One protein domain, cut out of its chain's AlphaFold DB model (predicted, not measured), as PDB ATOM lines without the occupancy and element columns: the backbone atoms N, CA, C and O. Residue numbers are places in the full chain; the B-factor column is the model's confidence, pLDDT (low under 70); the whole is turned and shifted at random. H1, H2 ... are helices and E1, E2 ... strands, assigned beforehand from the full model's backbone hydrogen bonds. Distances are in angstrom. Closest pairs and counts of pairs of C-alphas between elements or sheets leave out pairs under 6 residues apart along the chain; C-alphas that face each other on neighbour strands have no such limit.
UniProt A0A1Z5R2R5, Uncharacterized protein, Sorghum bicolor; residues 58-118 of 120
ATOM      1  N   VAL A  58     187.909 196.398 181.967       73.19
ATOM      2  CA  VAL A  58     187.917 196.726 183.393       73.19
ATOM      3  C   VAL A  58     187.033 195.737 184.159       73.19
ATOM      4  O   VAL A  58     185.880 195.505 183.806       73.19
ATOM      5  N   ARG A  59     187.574 195.126 185.223       74.62
ATOM      6  CA  ARG A  59     186.849 194.154 186.057       74.62
ATOM      7  C   ARG A  59     186.552 194.719 187.440       74.62
ATOM      8  O   ARG A  59     187.388 195.394 188.045       74.62
ATOM      9  N   TYR A  60     185.377 194.375 187.962       80.94
ATOM     10  CA  TYR A  60     185.006 194.602 189.355       80.94
ATOM     11  C   TYR A  60     185.411 193.398 190.213       80.94
ATOM     12  O   TYR A  60     184.984 192.270 189.971       80.94
ATOM     13  N   SER A  61     186.232 193.631 191.233       79.88
ATOM     14  CA  SER A  61     186.581 192.622 192.229       79.88
ATOM     15  C   SER A  61     185.563 192.650 193.366       79.88
ATOM     16  O   SER A  61     185.544 193.590 194.160       79.88
ATOM     17  N   GLN A  62     184.750 191.595 193.486       75.94
ATOM     18  CA  GLN A  62     183.776 191.463 194.578       75.94
ATOM     19  C   GLN A  62     184.452 191.377 195.954       75.94
ATOM     20  O   GLN A  62     183.990 192.002 196.906       75.94
ATOM     21  N   SER A  63     185.583 190.670 196.056       78.12
ATOM     22  CA  SER A  63     186.327 190.524 197.315       78.12
ATOM     23  C   SER A  63     186.927 191.840 197.809       78.12
ATOM     24  O   SER A  63     187.056 192.051 199.011       78.12
ATOM     25  N   GLN A  64     187.272 192.744 196.891       76.19
ATOM     26  CA  GLN A  64     187.857 194.045 197.221       76.19
ATOM     27  C   GLN A  64     186.854 195.198 197.111       76.19
ATOM     28  O   GLN A  64     187.227 196.337 197.385       76.19
ATOM     29  N   LYS A  65     185.609 194.904 196.714       84.94
ATOM     30  CA  LYS A  65     184.541 195.867 196.413       84.94
ATOM     31  C   LYS A  65     185.022 197.041 195.547       84.94
ATOM     32  O   LYS A  65     184.663 198.189 195.799       84.94
ATOM     33  N   ALA A  66     185.871 196.762 194.557       86.81
ATOM     34  CA  ALA A  66     186.543 197.793 193.772       86.81
ATOM     35  C   ALA A  66     186.830 197.348 192.336       86.81
ATOM     36  O   ALA A  66     187.141 196.184 192.075       86.81
ATOM     37  N   TYR A  67     186.794 198.307 191.420       85.94
ATOM     38  CA  TYR A  67     187.269 198.189 190.052       85.94
ATOM     39  C   TYR A  67     188.794 198.237 189.992       85.94
ATOM     40  O   TYR A  67     189.429 198.917 190.804       85.94
ATOM     41  N   GLN A  68     189.380 197.522 189.032       83.75
ATOM     42  CA  GLN A  68     190.830 197.435 188.862       83.75
ATOM     43  C   GLN A  68     191.250 197.551 187.397       83.75
ATOM     44  O   GLN A  68     190.586 197.050 186.490       83.75
ATOM     45  N   CYS A  69     192.403 198.182 187.188       83.94
ATOM     46  CA  CYS A  69     193.082 198.273 185.904       83.94
ATOM     47  C   CYS A  69     194.125 197.157 185.834       83.94
ATOM     48  O   CYS A  69     195.119 197.186 186.561       83.94
ATOM     49  N   HIS A  70     193.930 196.196 184.932       76.69
ATOM     50  CA  HIS A  70     194.845 195.061 184.770       76.69
ATOM     51  C   HIS A  70     196.246 195.459 184.283       76.69
ATOM     52  O   HIS A  70     197.198 194.716 184.489       76.69
ATOM     53  N   VAL A  71     196.400 196.642 183.683       80.75
ATOM     54  CA  VAL A  71     197.685 197.148 183.166       80.75
ATOM     55  C   VAL A  71     198.537 197.793 184.266       80.75
ATOM     56  O   VAL A  71     199.741 197.995 184.104       80.75
ATOM     57  N   CYS A  72     197.931 198.097 185.412       82.94
ATOM     58  CA  CYS A  72     198.599 198.641 186.587       82.94
ATOM     59  C   CYS A  72     198.484 197.644 187.752       82.94
ATOM     60  O   CYS A  72     197.702 197.881 188.672       82.94
ATOM     61  N   PRO A  73     199.246 196.535 187.757       64.62
ATOM     62  CA  PRO A  73     199.249 195.610 188.881       64.62
ATOM     63  C   PRO A  73     200.029 196.246 190.041       64.62
ATOM     64  O   PRO A  73     201.249 196.137 190.128       64.62
ATOM     65  N   GLY A  74     199.358 196.987 190.930       61.56
ATOM     66  CA  GLY A  74     200.062 197.605 192.058       61.56
ATOM     67  C   GLY A  74     199.194 198.238 193.146       61.56
ATOM     68  O   GLY A  74     198.752 199.373 193.006       61.56
ATOM     69  N   ARG A  75     199.051 197.537 194.286       61.69
ATOM     70  CA  ARG A  75     198.510 197.991 195.598       61.69
ATOM     71  C   ARG A  75     197.208 198.832 195.564       61.69
ATOM     72  O   ARG A  75     196.536 198.969 194.550       61.69
ATOM     73  N   LYS A  76     196.814 199.354 196.738       52.53
ATOM     74  CA  LYS A  76     195.566 200.094 197.027       52.53
ATOM     75  C   LYS A  76     195.233 201.218 196.026       52.53
ATOM     76  O   LYS A  76     194.060 201.514 195.870       52.53
ATOM     77  N   ALA A  77     196.224 201.796 195.341       56.81
ATOM     78  CA  ALA A  77     196.042 202.853 194.337       56.81
ATOM     79  C   ALA A  77     195.505 202.357 192.977       56.81
ATOM     80  O   ALA A  77     195.160 203.169 192.128       56.81
ATOM     81  N   SER A  78     195.420 201.037 192.780       67.69
ATOM     82  CA  SER A  78     194.811 200.402 191.601       67.69
ATOM     83  C   SER A  78     193.379 199.926 191.860       67.69
ATOM     84  O   SER A  78     192.853 199.106 191.110       67.69
ATOM     85  N   ARG A  79     192.784 200.352 192.982       77.62
ATOM     86  CA  ARG A  79     191.438 199.972 193.415       77.62
ATOM     87  C   ARG A  79     190.572 201.212 193.404       77.62
ATOM     88  O   ARG A  79     190.802 202.133 194.182       77.62
ATOM     89  N   TRP A  80     189.561 201.199 192.559       85.69
ATOM     90  CA  TRP A  80     188.629 202.303 192.431       85.69
ATOM     91  C   TRP A  80     187.248 201.867 192.908       85.69
ATOM     92  O   TRP A  80     186.761 200.832 192.462       85.69
ATOM     93  N   PRO A  81     186.583 202.610 193.806       85.12
ATOM     94  CA  PRO A  81     185.230 202.266 194.240       85.12
ATOM     95  C   PRO A  81     184.200 202.432 193.112       85.12
ATOM     96  O   PRO A  81     183.142 201.814 193.148       85.12
ATOM     97  N   GLN A  82     184.515 203.249 192.104       86.94
ATOM     98  CA  GLN A  82     183.634 203.589 190.989       86.94
ATOM     99  C   GLN A  82     184.315 203.315 189.648       86.94
ATOM    100  O   GLN A  82     185.510 203.574 189.483       86.94
ATOM    101  N   GLU A  83     183.530 202.845 188.677       87.81
ATOM    102  CA  GLU A  83     183.989 202.558 187.313       87.81
ATOM    103  C   GLU A  83     184.534 203.814 186.617       87.81
ATOM    104  O   GLU A  83     185.537 203.775 185.913       87.81
ATOM    105  N   GLU A  84     183.933 204.971 186.877       89.88
ATOM    106  CA  GLU A  84     184.349 206.237 186.278       89.88
ATOM    107  C   GLU A  84     185.792 206.634 186.644       89.88
ATOM    108  O   GLU A  84     186.540 207.183 185.829       89.88
ATOM    109  N   GLN A  85     186.238 206.295 187.855       90.12
ATOM    110  CA  GLN A  85     187.595 206.612 188.300       90.12
ATOM    111  C   GLN A  85     188.644 205.726 187.613       90.12
ATOM    112  O   GLN A  85     189.710 206.205 187.229       90.12
ATOM    113  N   VAL A  86     188.341 204.445 187.390       88.75
ATOM    114  CA  VAL A  86     189.227 203.582 186.593       88.75
ATOM    115  C   VAL A  86     189.158 203.938 185.107       88.75
ATOM    116  O   VAL A  86     190.190 203.933 184.441       88.75
ATOM    117  N   ARG A  87     187.993 204.350 184.592       91.06
ATOM    118  CA  ARG A  87     187.839 204.853 183.221       91.06
ATOM    119  C   ARG A  87     188.710 206.079 182.970       91.06
ATOM    120  O   ARG A  87     189.496 206.086 182.025       91.06
ATOM    121  N   SER A  88     188.618 207.095 183.824       92.00
ATOM    122  CA  SER A  88     189.446 208.307 183.722       92.00
ATOM    123  C   SER A  88     190.941 207.997 183.834       92.00
ATOM    124  O   SER A  88     191.734 208.528 183.054       92.00
ATOM    125  N   HIS A  89     191.333 207.074 184.719       91.81
ATOM    126  CA  HIS A  89     192.705 206.569 184.783       91.81
ATOM    127  C   HIS A  89     193.151 205.946 183.452       91.81
ATOM    128  O   HIS A  89     194.205 206.309 182.926       91.81
ATOM    129  N   VAL A  90     192.352 205.032 182.894       90.25
ATOM    130  CA  VAL A  90     192.678 204.313 181.657       90.25
ATOM    131  C   VAL A  90     192.778 205.274 180.469       90.25
ATOM    132  O   VAL A  90     193.788 205.249 179.766       90.25
ATOM    133  N   ILE A  91     191.805 206.173 180.286       92.81
ATOM    134  CA  ILE A  91     191.824 207.191 179.221       92.81
ATOM    135  C   ILE A  91     193.022 208.136 179.390       92.81
ATOM    136  O   ILE A  91     193.720 208.441 178.419       92.81
ATOM    137  N   GLY A  92     193.304 208.576 180.620       94.00
ATOM    138  CA  GLY A  92     194.434 209.458 180.909       94.00
ATOM    139  C   GLY A  92     195.776 208.807 180.572       94.00
ATOM    140  O   GLY A  92     196.643 209.438 179.969       94.00
ATOM    141  N   GLN A  93     195.946 207.520 180.883       93.06
ATOM    142  CA  GLN A  93     197.143 206.774 180.491       93.06
ATOM    143  C   GLN A  93     197.198 206.520 178.982       93.06
ATOM    144  O   GLN A  93     198.269 206.642 178.401       93.06
ATOM    145  N   ALA A  94     196.070 206.218 178.335       91.94
ATOM    146  CA  ALA A  94     195.998 205.932 176.901       91.94
ATOM    147  C   ALA A  94     196.269 207.156 176.009       91.94
ATOM    148  O   ALA A  94     196.787 207.017 174.901       91.94
ATOM    149  N   THR A  95     195.949 208.363 176.479       95.19
ATOM    150  CA  THR A  95     196.134 209.611 175.715       95.19
ATOM    151  C   THR A  95     197.412 210.369 176.091       95.19
ATOM    152  O   THR A  95     197.896 211.190 175.313       95.19
ATOM    153  N   SER A  96     198.022 210.071 177.243       94.56
ATOM    154  CA  SER A  96     199.202 210.791 177.726       94.56
ATOM    155  C   SER A  96     200.470 210.501 176.916       94.56
ATOM    156  O   SER A  96     200.979 209.376 176.860       94.56
ATOM    157  N   MET A  97     201.062 211.562 176.362       93.31
ATOM    158  CA  MET A  97     202.364 211.486 175.693       93.31
ATOM    159  C   MET A  97     203.512 211.198 176.653       93.31
ATOM    160  O   MET A  97     204.454 210.493 176.289       93.31
ATOM    161  N   ALA A  98     203.417 211.693 177.887       94.06
ATOM    162  CA  ALA A  98     204.371 211.362 178.932       94.06
ATOM    163  C   ALA A  98     204.321 209.861 179.256       94.06
ATOM    164  O   ALA A  98     205.369 209.223 179.322       94.06
ATOM    165  N   ALA A  99     203.123 209.271 179.355       87.88
ATOM    166  CA  ALA A  99     202.962 207.833 179.574       87.88
ATOM    167  C   ALA A  99     203.538 207.008 178.411       87.88
ATOM    168  O   ALA A  99     204.248 206.031 178.654       87.88
ATOM    169  N   ARG A 100     203.318 207.434 177.155       92.44
ATOM    170  CA  ARG A 100     203.908 206.782 175.971       92.44
ATOM    171  C   ARG A 100     205.436 206.783 176.007       92.44
ATOM    172  O   ARG A 100     206.038 205.763 175.685       92.44
ATOM    173  N   LYS A 101     206.049 207.913 176.374       94.12
ATOM    174  CA  LYS A 101     207.513 208.050 176.466       94.12
ATOM    175  C   LYS A 101     208.089 207.250 177.634       94.12
ATOM    176  O   LYS A 101     209.119 206.613 177.472       94.12
ATOM    177  N   LEU A 102     207.415 207.264 178.785       90.94
ATOM    178  CA  LEU A 102     207.865 206.572 179.992       90.94
ATOM    179  C   LEU A 102     207.777 205.050 179.848       90.94
ATOM    180  O   LEU A 102     208.685 204.331 180.252       90.94
ATOM    181  N   ASN A 103     206.665 204.546 179.306       88.62
ATOM    182  CA  ASN A 103     206.473 203.119 179.100       88.62
ATOM    183  C   ASN A 103     205.512 202.855 177.931       88.62
ATOM    184  O   ASN A 103     204.296 202.738 178.110       88.62
ATOM    185  N   LYS A 104     206.078 202.711 176.726       87.50
ATOM    186  CA  LYS A 104     205.322 202.467 175.486       87.50
ATOM    187  C   LYS A 104     204.429 201.221 175.570       87.50
ATOM    188  O   LYS A 104     203.281 201.290 175.137       87.50
ATOM    189  N   LYS A 105     204.915 200.115 176.156       86.25
ATOM    190  CA  LYS A 105     204.156 198.853 176.316       86.25
ATOM    191  C   LYS A 105     202.926 199.071 177.202       86.25
ATOM    192  O   LYS A 105     201.809 198.743 176.814       86.25
ATOM    193  N   LYS A 106     203.108 199.705 178.364       85.25
ATOM    194  CA  LYS A 106     202.026 200.026 179.305       85.25
ATOM    195  C   LYS A 106     201.016 201.007 178.703       85.25
ATOM    196  O   LYS A 106     199.816 200.814 178.861       85.25
ATOM    197  N   TRP A 107     201.487 202.037 178.003       91.00
ATOM    198  CA  TRP A 107     200.638 202.997 177.289       91.00
ATOM    199  C   TRP A 107     199.781 202.318 176.212       91.00
ATOM    200  O   TRP A 107     198.567 202.507 176.178       91.00
ATOM    201  N   SER A 108     200.394 201.473 175.377       86.94
ATOM    202  CA  SER A 108     199.694 200.737 174.318       86.94
ATOM    203  C   SER A 108     198.620 199.815 174.897       86.94
ATOM    204  O   SER A 108     197.483 199.846 174.431       86.94
ATOM    205  N   ARG A 109     198.924 199.094 175.985       85.88
ATOM    206  CA  ARG A 109     197.942 198.251 176.686       85.88
ATOM    207  C   ARG A 109     196.763 199.061 177.258       85.88
ATOM    208  O   ARG A 109     195.629 198.610 177.151       85.88
ATOM    209  N   HIS A 110     196.987 200.263 177.808       89.81
ATOM    210  CA  HIS A 110     195.880 201.144 178.233       89.81
ATOM    211  C   HIS A 110     195.016 201.604 177.057       89.81
ATOM    212  O   HIS A 110     193.798 201.687 177.193       89.81
ATOM    213  N   ARG A 111     195.634 201.887 175.905       88.69
ATOM    214  CA  ARG A 111     194.916 202.296 174.695       88.69
ATOM    215  C   ARG A 111     194.019 201.182 174.161       88.69
ATOM    216  O   ARG A 111     192.860 201.452 173.871       88.69
ATOM    217  N   VAL A 112     194.517 199.947 174.120       85.94
ATOM    218  CA  VAL A 112     193.717 198.766 173.750       85.94
ATOM    219  C   VAL A 112     192.546 198.565 174.720       85.94
ATOM    220  O   VAL A 112     191.419 198.367 174.283       85.94
ATOM    221  N   LEU A 113     192.782 198.688 176.032       85.19
ATOM    222  CA  LEU A 113     191.726 198.599 177.052       85.19
ATOM    223  C   LEU A 113     190.611 199.625 176.836       85.19
ATOM    224  O   LEU A 113     189.436 199.275 176.828       85.19
ATOM    225  N   ALA A 114     190.981 200.888 176.629       88.12
ATOM    226  CA  ALA A 114     190.018 201.956 176.393       88.12
ATOM    227  C   ALA A 114     189.188 201.720 175.122       88.12
ATOM    228  O   ALA A 114     187.987 201.970 175.129       88.12
ATOM    229  N   GLN A 115     189.813 201.225 174.051       85.94
ATOM    230  CA  GLN A 115     189.126 200.907 172.797       85.94
ATOM    231  C   GLN A 115     188.151 199.735 172.961       85.94
ATOM    232  O   GLN A 115     187.018 199.795 172.484       85.94
ATOM    233  N   ASN A 116     188.552 198.690 173.691       82.88
ATOM    234  CA  ASN A 116     187.704 197.527 173.964       82.88
ATOM    235  C   ASN A 116     186.417 197.899 174.715       82.88
ATOM    236  O   ASN A 116     185.345 197.385 174.389       82.88
ATOM    237  N   ASP A 117     186.519 198.802 175.693       81.00
ATOM    238  CA  ASP A 117     185.382 199.294 176.476       81.00
ATOM    239  C   ASP A 117     184.659 200.489 175.804       81.00
ATOM    240  O   ASP A 117     183.735 201.067 176.378       81.00
ATOM    241  N   ARG A 118     185.028 200.841 174.557       86.38
ATOM    242  CA  ARG A 118     184.472 201.965 173.770       86.38
ATOM    243  C   ARG A 118     184.580 203.322 174.476       86.38
ATOM    244  O   ARG A 118     183.696 204.173 174.383       86.38
TER     245      ARG A 118
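This is residues 58 to 118 of the 120 residues of an uncharacterized protein of Sorghum bicolor (UniProt A0A1Z5R2R5). A small hairpin, E1 and E2, sits by the first residues of H1; H1 and H3 pack at a steep tilt, and short H2 joins them at the end away from the hairpin. A long loop, residues 69 to 82, leads from E2 to H1. The printed part has 61 residues, with two named strands and three named helices in the order E1, E2, H1, H2, H3; the sheet E1 - E2 is antiparallel, the class is mostly helix, and the whole is compact, with a radius of gyration of the C-alphas of 11.3 A and spans of 34 by 25 by 14 A.

E1 is residues 59 to 61, from C-alpha 59 at (186.849, 194.154, 186.057), and E2 66 to 68. H1 is 83 to 95, 18.2 A; H2 97 to 102; H3 104 to 116, 18.4 A, ending at (187.704, 197.527, 173.964).

E1 and E2 form a hairpin, with N 61 and O 66 2.8 A apart, within hydrogen-bond range. Residues 67 to 68 of E2 also pair antiparallel with 79 to 80. The closest C-alphas of E2 and H1, Tyr 67 and Glu 83, are 6.1 A apart. H1 and H3 touch, closest C-alphas Ala 94 and Arg 111, 4.4 A, at a steep tilt of 51 degrees, opposite ways. H2 and H3 touch only at the corner, C-alphas of Arg 100 and Trp 107, 5.2 A. In H1, H2 and H3 every O i to N i+4 pair is within range.

The C-alphas farthest apart, Ser 63 and Lys 101, are 34.5 A apart. The printed part has no cut; the link E2 to H1 is long. Residues 73 to 78 have pLDDT under 70.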